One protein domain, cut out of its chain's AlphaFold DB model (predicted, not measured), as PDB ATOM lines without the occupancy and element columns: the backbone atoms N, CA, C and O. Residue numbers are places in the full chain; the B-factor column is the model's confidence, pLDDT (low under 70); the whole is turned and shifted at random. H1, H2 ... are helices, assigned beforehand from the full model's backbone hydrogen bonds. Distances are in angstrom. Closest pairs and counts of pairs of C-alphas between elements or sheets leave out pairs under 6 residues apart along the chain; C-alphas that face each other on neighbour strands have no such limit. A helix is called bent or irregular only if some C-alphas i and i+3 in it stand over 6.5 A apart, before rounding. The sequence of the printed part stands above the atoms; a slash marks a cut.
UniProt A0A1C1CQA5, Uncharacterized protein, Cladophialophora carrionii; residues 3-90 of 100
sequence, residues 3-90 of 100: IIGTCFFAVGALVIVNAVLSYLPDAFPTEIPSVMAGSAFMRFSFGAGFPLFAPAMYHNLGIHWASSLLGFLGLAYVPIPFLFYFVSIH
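AT A GLANCE: This is residues 3 to 90 of the 100 residues of an uncharacterized protein of Cladophialophora carrionii (UniProt A0A1C1CQA5). An open zigzag of long helices: H1 runs one way, H2a folds back from it as the second leg of a V, and after a sharp turn at residues 61 and 62 H2b runs back again, with the short H3 following it along the chain. The legs come near each other only around the turns, and residues 3 to 16 of H1 and residues 70 to 90, with the last part of H2b and H3, stick out as free arms. The printed part has 88 residues with three named helices, in the order H1, H2, H3, and no named strand; the class is all helix. The whole is loose, with a radius of gyration of the C-alphas of 16.5 A, and spans 45 by 33 by 28 A.

IN THESE COORDINATES: H1 is residues 3 to 27, 35.7 A from C-alpha 3 at (55.012, 174.522, 57.234) to C-alpha 27; it is neither bent nor irregular, but only just, as C-alphas 22 and 25 are 6.2 A apart. H2, residues 32 to 77, was assigned as one helix by its hydrogen bonds, but it is bent: C-alphas 60 and 63 are 9.3 A apart. Its arm H2a, residues 32 to 60, is 40.5 A long and begins at C-alpha 32 at (75.795, 198.119, 73.116). H2a is irregular, with C-alphas 52 and 55 6.8 A apart, and has a kink of 47 degrees near residue 53. Its arm H2b, residues 63 to 77, is 21.9 A long. H3, residues 79 to 88, ends at C-alpha 88 at (66.526, 188.220, 93.427).

HOW THE PARTS SIT: H1 and H2a form a helical hairpin and run opposite ways at a steep tilt of 38 degrees. They touch through residues 21 to 25 of H1 and 32 to 36 of H2a alone; the closest C-alphas are those of Pro 25 and Ile 32, 5.4 A apart. H2a and H2b are close but not clearly touching, and their closest C-alphas, those of Tyr 58 and Ala 66, are 6.0 A apart. These arms run opposite ways at a shallow tilt of 26 degrees. H2b and H3 meet only through their link. H1 is apart from H2b and from H3, and H2a is apart from H3. Every O i to N i+4 pair is within hydrogen-bond range in H2b and H3; in H1 it is 19 of 21 and in H2a 21 of 25.

THE WHOLE: The two C-alphas farthest apart are those of Thr 30 and Gly 62, at 46.0 A. The printed part has no cut. The links from H1 to H2 and from H2 to H3 are tight. The mean pLDDT of the printed part is 84.1, and residues 61 to 62 and 85 to 90 are under 70.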
ATOM      1  N   ILE A   3      55.287 173.072  57.318       87.66
ATOM      2  CA  ILE A   3      55.012 174.522  57.234       87.66
ATOM      3  C   ILE A   3      54.490 175.105  58.553       87.66
ATOM      4  O   ILE A   3      55.049 176.076  59.049       87.66
ATOM      5  N   ILE A   4      53.463 174.495  59.157       90.01
ATOM      6  CA  ILE A   4      52.871 174.996  60.411       90.01
ATOM      7  C   ILE A   4      53.895 174.924  61.555       90.01
ATOM      8  O   ILE A   4      54.015 175.864  62.340       90.01
ATOM      9  N   GLY A   5      54.675 173.837  61.612       85.96
ATOM     10  CA  GLY A   5      55.745 173.678  62.598       85.96
ATOM     11  C   GLY A   5      56.842 174.732  62.441       85.96
ATOM     12  O   GLY A   5      57.248 175.347  63.424       85.96
ATOM     13  N   THR A   6      57.274 175.003  61.205       90.88
ATOM     14  CA  THR A   6      58.249 176.058  60.908       90.88
ATOM     15  C   THR A   6      57.701 177.442  61.238       90.88
ATOM     16  O   THR A   6      58.448 178.250  61.778       90.88
ATOM     17  N   CYS A   7      56.413 177.718  60.994       91.65
ATOM     18  CA  CYS A   7      55.791 178.981  61.393       91.65
ATOM     19  C   CYS A   7      55.874 179.190  62.908       91.65
ATOM     20  O   CYS A   7      56.347 180.233  63.350       91.65
ATOM     21  N   PHE A   8      55.474 178.197  63.706       88.91
ATOM     22  CA  PHE A   8      55.511 178.312  65.165       88.91
ATOM     23  C   PHE A   8      56.943 178.460  65.698       88.91
ATOM     24  O   PHE A   8      57.217 179.334  66.521       88.91
ATOM     25  N   PHE A   9      57.878 177.664  65.170       89.52
ATOM     26  CA  PHE A   9      59.294 177.763  65.518       89.52
ATOM     27  C   PHE A   9      59.890 179.130  65.146       89.52
ATOM     28  O   PHE A   9      60.593 179.734  65.954       89.52
ATOM     29  N   ALA A  10      59.579 179.646  63.954       92.43
ATOM     30  CA  ALA A  10      60.060 180.941  63.491       92.43
ATOM     31  C   ALA A  10      59.512 182.089  64.344       92.43
ATOM     32  O   ALA A  10      60.281 182.956  64.744       92.43
ATOM     33  N   VAL A  11      58.216 182.080  64.676       94.74
ATOM     34  CA  VAL A  11      57.615 183.099  65.551       94.74
ATOM     35  C   VAL A  11      58.304 183.106  66.916       94.74
ATOM     36  O   VAL A  11      58.736 184.166  67.363       94.74
ATOM     37  N   GLY A  12      58.492 181.940  67.544       91.41
ATOM     38  CA  GLY A  12      59.205 181.842  68.822       91.41
ATOM     39  C   GLY A  12      60.645 182.359  68.737       91.41
ATOM     40  O   GLY A  12      61.062 183.179  69.552       91.41
ATOM     41  N   ALA A  13      61.389 181.947  67.706       91.82
ATOM     42  CA  ALA A  13      62.758 182.407  67.485       91.82
ATOM     43  C   ALA A  13      62.835 183.928  67.262       91.82
ATOM     44  O   ALA A  13      63.734 184.579  67.790       91.82
ATOM     45  N   LEU A  14      61.889 184.509  66.519       93.88
ATOM     46  CA  LEU A  14      61.827 185.951  66.284       93.88
ATOM     47  C   LEU A  14      61.495 186.722  67.560       93.88
ATOM     48  O   LEU A  14      62.140 187.733  67.824       93.88
ATOM     49  N   VAL A  15      60.536 186.257  68.360       95.11
ATOM     50  CA  VAL A  15      60.175 186.903  69.631       95.11
ATOM     51  C   VAL A  15      61.373 186.940  70.577       95.11
ATOM     52  O   VAL A  15      61.682 187.998  71.119       95.11
ATOM     53  N   ILE A  16      62.096 185.826  70.718       91.32
ATOM     54  CA  ILE A  16      63.285 185.756  71.580       91.32
ATOM     55  C   ILE A  16      64.381 186.695  71.069       91.32
ATOM     56  O   ILE A  16      64.954 187.449  71.850       91.32
ATOM     57  N   VAL A  17      64.661 186.688  69.761       92.04
ATOM     58  CA  VAL A  17      65.687 187.565  69.179       92.04
ATOM     59  C   VAL A  17      65.325 189.036  69.378       92.04
ATOM     60  O   VAL A  17      66.183 189.806  69.791       92.04
ATOM     61  N   ASN A  18      64.070 189.426  69.154       93.01
ATOM     62  CA  ASN A  18      63.632 190.801  69.401       93.01
ATOM     63  C   ASN A  18      63.745 191.176  70.884       93.01
ATOM     64  O   ASN A  18      64.275 192.236  71.196       93.01
ATOM     65  N   ALA A  19      63.325 190.294  71.796       93.10
ATOM     66  CA  ALA A  19      63.435 190.537  73.231       93.10
ATOM     67  C   ALA A  19      64.891 190.765  73.664       93.10
ATOM     68  O   ALA A  19      65.169 191.717  74.385       93.10
ATOM     69  N   VAL A  20      65.831 189.944  73.183       90.42
ATOM     70  CA  VAL A  20      67.266 190.102  73.477       90.42
ATOM     71  C   VAL A  20      67.795 191.416  72.903       90.42
ATOM     72  O   VAL A  20      68.454 192.167  73.613       90.42
ATOM     73  N   LEU A  21      67.483 191.735  71.644       90.67
ATOM     74  CA  LEU A  21      67.983 192.951  70.999       90.67
ATOM     75  C   LEU A  21      67.446 194.241  71.621       90.67
ATOM     76  O   LEU A  21      68.157 195.240  71.607       90.67
ATOM     77  N   SER A  22      66.232 194.233  72.169       90.59
ATOM     78  CA  SER A  22      65.692 195.370  72.920       90.59
ATOM     79  C   SER A  22      66.180 195.405  74.371       90.59
ATOM     80  O   SER A  22      66.365 196.482  74.917       90.59
ATOM     81  N   TYR A  23      66.447 194.249  74.986       89.28
ATOM     82  CA  TYR A  23      66.913 194.161  76.374       89.28
ATOM     83  C   TYR A  23      68.396 194.523  76.553       89.28
ATOM     84  O   TYR A  23      68.764 195.186  77.519       89.28
ATOM     85  N   LEU A  24      69.261 194.099  75.627       88.91
ATOM     86  CA  LEU A  24      70.697 194.394  75.657       88.91
ATOM     87  C   LEU A  24      71.032 195.896  75.764       88.91
ATOM     88  O   LEU A  24      71.858 196.227  76.615       88.91
ATOM     89  N   PRO A  25      70.444 196.801  74.957       89.61
ATOM     90  CA  PRO A  25      70.735 198.229  75.051       89.61
ATOM     91  C   PRO A  25      70.213 198.872  76.342       89.61
ATOM     92  O   PRO A  25      70.866 199.779  76.850       89.61
ATOM     93  N   ASP A  26      69.100 198.385  76.902       89.61
ATOM     94  CA  ASP A  26      68.583 198.864  78.192       89.61
ATOM     95  C   ASP A  26      69.459 198.410  79.372       89.61
ATOM     96  O   ASP A  26      69.663 199.161  80.325       89.61
ATOM     97  N   ALA A  27      70.007 197.192  79.317       88.32
ATOM     98  CA  ALA A  27      70.878 196.662  80.366       88.32
ATOM     99  C   ALA A  27      72.327 197.180  80.277       88.32
ATOM    100  O   ALA A  27      72.979 197.360  81.306       88.32
ATOM    101  N   PHE A  28      72.840 197.419  79.064       84.86
ATOM    102  CA  PHE A  28      74.236 197.799  78.805       84.86
ATOM    103  C   PHE A  28      74.335 199.016  77.867       84.86
ATOM    104  O   PHE A  28      74.799 198.880  76.731       84.86
ATOM    105  N   PRO A  29      73.956 200.223  78.324       86.31
ATOM    106  CA  PRO A  29      73.863 201.402  77.460       86.31
ATOM    107  C   PRO A  29      75.216 201.904  76.930       86.31
ATOM    108  O   PRO A  29      75.261 202.527  75.873       86.31
ATOM    109  N   THR A  30      76.326 201.645  77.629       89.16
ATOM    110  CA  THR A  30      77.669 202.069  77.191       89.16
ATOM    111  C   THR A  30      78.307 201.105  76.193       89.16
ATOM    112  O   THR A  30      78.999 201.544  75.281       89.16
ATOM    113  N   GLU A  31      78.033 199.801  76.310       88.69
ATOM    114  CA  GLU A  31      78.734 198.742  75.563       88.69
ATOM    115  C   GLU A  31      77.852 198.034  74.518       88.69
ATOM    116  O   GLU A  31      78.125 196.895  74.127       88.69
ATOM    117  N   ILE A  32      76.797 198.697  74.033       88.38
ATOM    118  CA  ILE A  32      75.795 198.119  73.116       88.38
ATOM    119  C   ILE A  32      76.430 197.377  71.922       88.38
ATOM    120  O   ILE A  32      76.051 196.226  71.687       88.38
ATOM    121  N   PRO A  33      77.408 197.948  71.176       88.53
ATOM    122  CA  PRO A  33      77.957 197.282  69.992       88.53
ATOM    123  C   PRO A  33      78.705 195.987  70.331       88.53
ATOM    124  O   PRO A  33      78.600 195.007  69.595       88.53
ATOM    125  N   SER A  34      79.425 195.969  71.457       92.64
ATOM    126  CA  SER A  34      80.202 194.812  71.912       92.64
ATOM    127  C   SER A  34      79.290 193.694  72.412       92.64
ATOM    128  O   SER A  34      79.422 192.551  71.973       92.64
ATOM    129  N   VAL A  35      78.298 194.015  73.254       90.57
ATOM    130  CA  VAL A  35      77.345 193.014  73.764       90.57
ATOM    131  C   VAL A  35      76.484 192.454  72.628       90.57
ATOM    132  O   VAL A  35      76.270 191.241  72.547       90.57
ATOM    133  N   MET A  36      76.049 193.302  71.692       90.52
ATOM    134  CA  MET A  36      75.302 192.858  70.517       90.52
ATOM    135  C   MET A  36      76.151 191.946  69.621       90.52
ATOM    136  O   MET A  36      75.681 190.867  69.247       90.52
ATOM    137  N   ALA A  37      77.413 192.302  69.357       92.33
ATOM    138  CA  ALA A  37      78.347 191.441  68.632       92.33
ATOM    139  C   ALA A  37      78.608 190.115  69.368       92.33
ATOM    140  O   ALA A  37      78.614 189.063  68.732       92.33
ATOM    141  N   GLY A  38      78.747 190.138  70.697       93.95
ATOM    142  CA  GLY A  38      78.927 188.949  71.533       93.95
ATOM    143  C   GLY A  38      77.724 188.005  71.494       93.95
ATOM    144  O   GLY A  38      77.889 186.792  71.357       93.95
ATOM    145  N   SER A  39      76.504 188.548  71.531       89.42
ATOM    146  CA  SER A  39      75.274 187.751  71.408       89.42
ATOM    147  C   SER A  39      75.153 187.092  70.028       89.42
ATOM    148  O   SER A  39      74.840 185.903  69.924       89.42
ATOM    149  N   ALA A  40      75.473 187.835  68.963       91.86
ATOM    150  CA  ALA A  40      75.504 187.315  67.604       91.86
ATOM    151  C   ALA A  40      76.591 186.246  67.452       91.86
ATOM    152  O   ALA A  40      76.320 185.177  66.907       91.86
ATOM    153  N   PHE A  41      77.787 186.492  67.993       94.26
ATOM    154  CA  PHE A  41      78.888 185.536  68.005       94.26
ATOM    155  C   PHE A  41      78.466 184.223  68.656       94.26
ATOM    156  O   PHE A  41      78.541 183.187  68.006       94.26
ATOM    157  N   MET A  42      77.920 184.264  69.874       91.45
ATOM    158  CA  MET A  42      77.464 183.066  70.579       91.45
ATOM    159  C   MET A  42      76.396 182.305  69.776       91.45
ATOM    160  O   MET A  42      76.466 181.082  69.644       91.45
ATOM    161  N   ARG A  43      75.453 183.023  69.151       86.83
ATOM    162  CA  ARG A  43      74.437 182.428  68.273       86.83
ATOM    163  C   ARG A  43      75.055 181.726  67.060       86.83
ATOM    164  O   ARG A  43      74.644 180.612  66.738       86.83
ATOM    165  N   PHE A  44      76.031 182.341  66.397       90.94
ATOM    166  CA  PHE A  44      76.727 181.720  65.270       90.94
ATOM    167  C   PHE A  44      77.634 180.574  65.709       90.94
ATOM    168  O   PHE A  44      77.691 179.570  65.008       90.94
ATOM    169  N   SER A  45      78.278 180.660  66.873       93.52
ATOM    170  CA  SER A  45      79.081 179.569  67.427       93.52
ATOM    171  C   SER A  45      78.237 178.319  67.644       93.52
ATOM    172  O   SER A  45      78.649 177.239  67.236       93.52
ATOM    173  N   PHE A  46      77.031 178.446  68.208       87.76
ATOM    174  CA  PHE A  46      76.119 177.309  68.338       87.76
ATOM    175  C   PHE A  46      75.551 176.860  66.986       87.76
ATOM    176  O   PHE A  46      75.500 175.660  66.717       87.76
ATOM    177  N   GLY A  47      75.185 177.798  66.108       89.02
ATOM    178  CA  GLY A  47      74.673 177.489  64.769       89.02
ATOM    179  C   GLY A  47      75.682 176.771  63.865       89.02
ATOM    180  O   GLY A  47      75.289 175.888  63.109       89.02
ATOM    181  N   ALA A  48      76.971 177.106  63.963       90.15
ATOM    182  CA  ALA A  48      78.063 176.485  63.212       90.15
ATOM    183  C   ALA A  48      78.656 175.263  63.932       90.15
ATOM    184  O   ALA A  48      79.060 174.296  63.290       90.15
ATOM    185  N   GLY A  49      78.679 175.273  65.266       87.86
ATOM    186  CA  GLY A  49      79.167 174.162  66.076       87.86
ATOM    187  C   GLY A  49      78.239 172.953  66.028       87.86
ATOM    188  O   GLY A  49      78.711 171.820  65.963       87.86
ATOM    189  N   PHE A  50      76.920 173.169  65.990       83.09
ATOM    190  CA  PHE A  50      75.953 172.077  65.949       83.09
ATOM    191  C   PHE A  50      76.105 171.148  64.732       83.09
ATOM    192  O   PHE A  50      76.178 169.947  64.959       83.09
ATOM    193  N   PRO A  51      76.213 171.610  63.469       83.79
ATOM    194  CA  PRO A  51      76.426 170.708  62.335       83.79
ATOM    195  C   PRO A  51      77.775 169.977  62.385       83.79
ATOM    196  O   PRO A  51      77.863 168.865  61.871       83.79
ATOM    197  N   LEU A  52      78.803 170.544  63.028       85.53
ATOM    198  CA  LEU A  52      80.086 169.863  63.220       85.53
ATOM    199  C   LEU A  52      80.006 168.784  64.315       85.53
ATOM    200  O   LEU A  52      80.576 167.705  64.175       85.53
ATOM    201  N   PHE A  53      79.265 169.054  65.391       81.07
ATOM    202  CA  PHE A  53      79.082 168.128  66.508       81.07
ATOM    203  C   PHE A  53      78.004 167.069  66.247       81.07
ATOM    204  O   PHE A  53      78.117 165.949  66.734       81.07
ATOM    205  N   ALA A  54      76.978 167.387  65.455       80.17
ATOM    206  CA  ALA A  54      75.853 166.512  65.150       80.17
ATOM    207  C   ALA A  54      76.276 165.115  64.665       80.17
ATOM    208  O   ALA A  54      75.820 164.150  65.273       80.17
ATOM    209  N   PRO A  55      77.145 164.940  63.646       81.12
ATOM    210  CA  PRO A  55      77.531 163.604  63.193       81.12
ATOM    211  C   PRO A  55      78.255 162.808  64.283       81.12
ATOM    212  O   PRO A  55      77.951 161.633  64.475       81.12
ATOM    213  N   ALA A  56      79.150 163.444  65.048       79.49
ATOM    214  CA  ALA A  56      79.841 162.796  66.163       79.49
ATOM    215  C   ALA A  56      78.872 162.411  67.296       79.49
ATOM    216  O   ALA A  56      78.956 161.314  67.849       79.49
ATOM    217  N   MET A  57      77.907 163.282  67.604       77.13
ATOM    218  CA  MET A  57      76.873 163.029  68.607       77.13
ATOM    219  C   MET A  57      75.954 161.879  68.186       77.13
ATOM    220  O   MET A  57      75.704 160.971  68.974       77.13
ATOM    221  N   TYR A  58      75.472 161.888  66.941       72.60
ATOM    222  CA  TYR A  58      74.605 160.832  66.424       72.60
ATOM    223  C   TYR A  58      75.335 159.490  66.300       72.60
ATOM    224  O   TYR A  58      74.710 158.462  66.546       72.60
ATOM    225  N   HIS A  59      76.634 159.485  65.978       74.35
ATOM    226  CA  HIS A  59      77.432 158.258  65.909       74.35
ATOM    227  C   HIS A  59      77.646 157.621  67.291       74.35
ATOM    228  O   HIS A  59      77.449 156.418  67.435       74.35
ATOM    229  N   ASN A  60      77.995 158.415  68.309       71.64
ATOM    230  CA  ASN A  60      78.320 157.883  69.638       71.64
ATOM    231  C   ASN A  60      77.094 157.597  70.518       71.64
ATOM    232  O   ASN A  60      77.097 156.620  71.259       71.64
ATOM    233  N   LEU A  61      76.062 158.446  70.483       68.65
ATOM    234  CA  LEU A  61      74.891 158.320  71.366       68.65
ATOM    235  C   LEU A  61      73.705 157.617  70.685       68.65
ATOM    236  O   LEU A  61      72.830 157.072  71.356       68.65
ATOM    237  N   GLY A  62      73.656 157.605  69.354       69.60
ATOM    238  CA  GLY A  62      72.475 157.172  68.613       69.60
ATOM    239  C   GLY A  62      71.336 158.198  68.669       69.60
ATOM    240  O   GLY A  62      71.291 159.091  69.517       69.60
ATOM    241  N   ILE A  63      70.392 158.071  67.733       71.58
ATOM    242  CA  ILE A  63      69.313 159.047  67.488       71.58
ATOM    243  C   ILE A  63      68.486 159.354  68.745       71.58
ATOM    244  O   ILE A  63      68.148 160.508  68.987       71.58
ATOM    245  N   HIS A  64      68.203 158.350  69.580       73.55
ATOM    246  CA  HIS A  64      67.338 158.524  70.752       73.55
ATOM    247  C   HIS A  64      68.014 159.314  71.883       73.55
ATOM    248  O   HIS A  64      67.407 160.214  72.475       73.55
ATOM    249  N   TRP A  65      69.284 159.016  72.176       78.57
ATOM    250  CA  TRP A  65      70.023 159.719  73.228       78.57
ATOM    251  C   TRP A  65      70.441 161.121  72.793       78.57
ATOM    252  O   TRP A  65      70.369 162.049  73.596       78.57
ATOM    253  N   ALA A  66      70.790 161.299  71.515       78.62
ATOM    254  CA  ALA A  66      71.056 162.596  70.899       78.62
ATOM    255  C   ALA A  66      69.920 163.608  71.146       78.62
ATOM    256  O   ALA A  66      70.150 164.710  71.650       78.62
ATOM    257  N   SER A  67      68.680 163.222  70.839       79.85
ATOM    258  CA  SER A  67      67.512 164.082  71.054       79.85
ATOM    259  C   SER A  67      67.234 164.333  72.538       79.85
ATOM    260  O   SER A  67      66.865 165.447  72.905       79.85
ATOM    261  N   SER A  68      67.451 163.333  73.400       85.37
ATOM    262  CA  SER A  68      67.242 163.462  74.849       85.37
ATOM    263  C   SER A  68      68.240 164.423  75.493       85.37
ATOM    264  O   SER A  68      67.849 165.216  76.344       85.37
ATOM    265  N   LEU A  69      69.504 164.418  75.054       85.20
ATOM    266  CA  LEU A  69      70.526 165.356  75.519       85.20
ATOM    267  C   LEU A  69      70.156 166.803  75.163       85.20
ATOM    268  O   LEU A  69      70.213 167.678  76.022       85.20
ATOM    269  N   LEU A  70      69.736 167.052  73.918       83.85
ATOM    270  CA  LEU A  70      69.298 168.382  73.477       83.85
ATOM    271  C   LEU A  70      68.032 168.840  74.209       83.85
ATOM    272  O   LEU A  70      67.943 169.999  74.612       83.85
ATOM    273  N   GLY A  71      67.081 167.928  74.429       85.05
ATOM    274  CA  GLY A  71      65.886 168.192  75.227       85.05
ATOM    275  C   GLY A  71      66.218 168.510  76.685       85.05
ATOM    276  O   GLY A  71      65.692 169.473  77.237       85.05
ATOM    277  N   PHE A  72      67.134 167.755  77.293       86.67
ATOM    278  CA  PHE A  72      67.593 167.980  78.661       86.67
ATOM    279  C   PHE A  72      68.359 169.298  78.800       86.67
ATOM    280  O   PHE A  72      68.124 170.044  79.744       86.67
ATOM    281  N   LEU A  73      69.217 169.627  77.830       85.18
ATOM    282  CA  LEU A  73      69.912 170.909  77.789       85.18
ATOM    283  C   LEU A  73      68.906 172.064  77.694       85.18
ATOM    284  O   LEU A  73      69.017 173.027  78.443       85.18
ATOM    285  N   GLY A  74      67.876 171.940  76.849       84.47
ATOM    286  CA  GLY A  74      66.778 172.907  76.772       84.47
ATOM    287  C   GLY A  74      66.014 173.044  78.093       84.47
ATOM    288  O   GLY A  74      65.772 174.160  78.548       84.47
ATOM    289  N   LEU A  75      65.701 171.923  78.750       85.41
ATOM    290  CA  LEU A  75      65.071 171.915  80.072       85.41
ATOM    291  C   LEU A  75      65.948 172.565  81.141       85.41
ATOM    292  O   LEU A  75      65.407 173.232  82.012       85.41
ATOM    293  N   ALA A  76      67.272 172.430  81.064       84.59
ATOM    294  CA  ALA A  76      68.196 173.083  81.987       84.59
ATOM    295  C   ALA A  76      68.191 174.616  81.849       84.59
ATOM    296  O   ALA A  76      68.454 175.306  82.833       84.59
ATOM    297  N   TYR A  77      67.831 175.163  80.681       79.44
ATOM    298  CA  TYR A  77      67.665 176.610  80.495       79.44
ATOM    299  C   TYR A  77      66.352 177.160  81.073       79.44
ATOM    300  O   TYR A  77      66.294 178.337  81.428       79.44
ATOM    301  N   VAL A  78      65.308 176.334  81.225       82.58
ATOM    302  CA  VAL A  78      64.002 176.752  81.771       82.58
ATOM    303  C   VAL A  78      64.067 177.249  83.227       82.58
ATOM    304  O   VAL A  78      63.492 178.303  83.495       82.58
ATOM    305  N   PRO A  79      64.735 176.573  84.187       80.13
ATOM    306  CA  PRO A  79      64.765 177.027  85.574       80.13
ATOM    307  C   PRO A  79      65.642 178.263  85.792       80.13
ATOM    308  O   PRO A  79      65.491 178.901  86.823       80.13
ATOM    309  N   ILE A  80      66.520 178.646  84.859       78.53
ATOM    310  CA  ILE A  80      67.454 179.774  85.033       78.53
ATOM    311  C   ILE A  80      66.733 181.108  85.322       78.53
ATOM    312  O   ILE A  80      67.051 181.729  86.339       78.53
ATOM    313  N   PRO A  81      65.747 181.562  84.517       72.28
ATOM    314  CA  PRO A  81      65.009 182.789  84.821       72.28
ATOM    315  C   PRO A  81      64.180 182.685  86.109       72.28
ATOM    316  O   PRO A  81      64.107 183.656  86.860       72.28
ATOM    317  N   PHE A  82      63.599 181.517  86.413       73.97
ATOM    318  CA  PHE A  82      62.845 181.313  87.656       73.97
ATOM    319  C   PHE A  82      63.746 181.369  88.885       73.97
ATOM    320  O   PHE A  82      63.376 181.984  89.882       73.97
ATOM    321  N   LEU A  83      64.931 180.765  88.804       71.48
ATOM    322  CA  LEU A  83      65.916 180.766  89.876       71.48
ATOM    323  C   LEU A  83      66.435 182.185  90.116       71.48
ATOM    324  O   LEU A  83      66.504 182.611  91.262       71.48
ATOM    325  N   PHE A  84      66.733 182.937  89.050       70.37
ATOM    326  CA  PHE A  84      67.158 184.331  89.178       70.37
ATOM    327  C   PHE A  84      66.048 185.215  89.757       70.37
ATOM    328  O   PHE A  84      66.322 186.029  90.632       70.37
ATOM    329  N   TYR A  85      64.791 185.026  89.340       67.46
ATOM    330  CA  TYR A  85      63.661 185.762  89.909       67.46
ATOM    331  C   TYR A  85      63.456 185.427  91.393       67.46
ATOM    332  O   TYR A  85      63.356 186.339  92.205       67.46
ATOM    333  N   PHE A  86      63.476 184.144  91.776       66.52
ATOM    334  CA  PHE A  86      63.328 183.727  93.175       66.52
ATOM    335  C   PHE A  86      64.497 184.167  94.060       66.52
ATOM    336  O   PHE A  86      64.264 184.601  95.185       66.52
ATOM    337  N   VAL A  87      65.740 184.082  93.573       67.40
ATOM    338  CA  VAL A  87      66.914 184.499  94.351       67.40
ATOM    339  C   VAL A  87      67.005 186.022  94.446       67.40
ATOM    340  O   VAL A  87      67.370 186.539  95.493       67.40
ATOM    341  N   SER A  88      66.599 186.754  93.402       62.02
ATOM    342  CA  SER A  88      66.526 188.220  93.427       62.02
ATOM    343  C   SER A  88      65.416 188.718  94.362       62.02
ATOM    344  O   SER A  88      65.590 189.721  95.051       62.02
ATOM    345  N   ILE A  89      64.308 187.973  94.476       63.55
ATOM    346  CA  ILE A  89      63.249 188.236  95.465       63.55
ATOM    347  C   ILE A  89      63.603 187.756  96.879       63.55
ATOM    348  O   ILE A  89      62.900 188.100  97.829       63.55
ATOM    349  N   HIS A  90      64.726 187.052  97.044       61.65
ATOM    350  CA  HIS A  90      65.342 186.786  98.339       61.65
ATOM    351  C   HIS A  90      66.627 187.622  98.516       61.65
ATOM    352  O   HIS A  90      67.731 187.076  98.559       61.65
TER     353      HIS A  90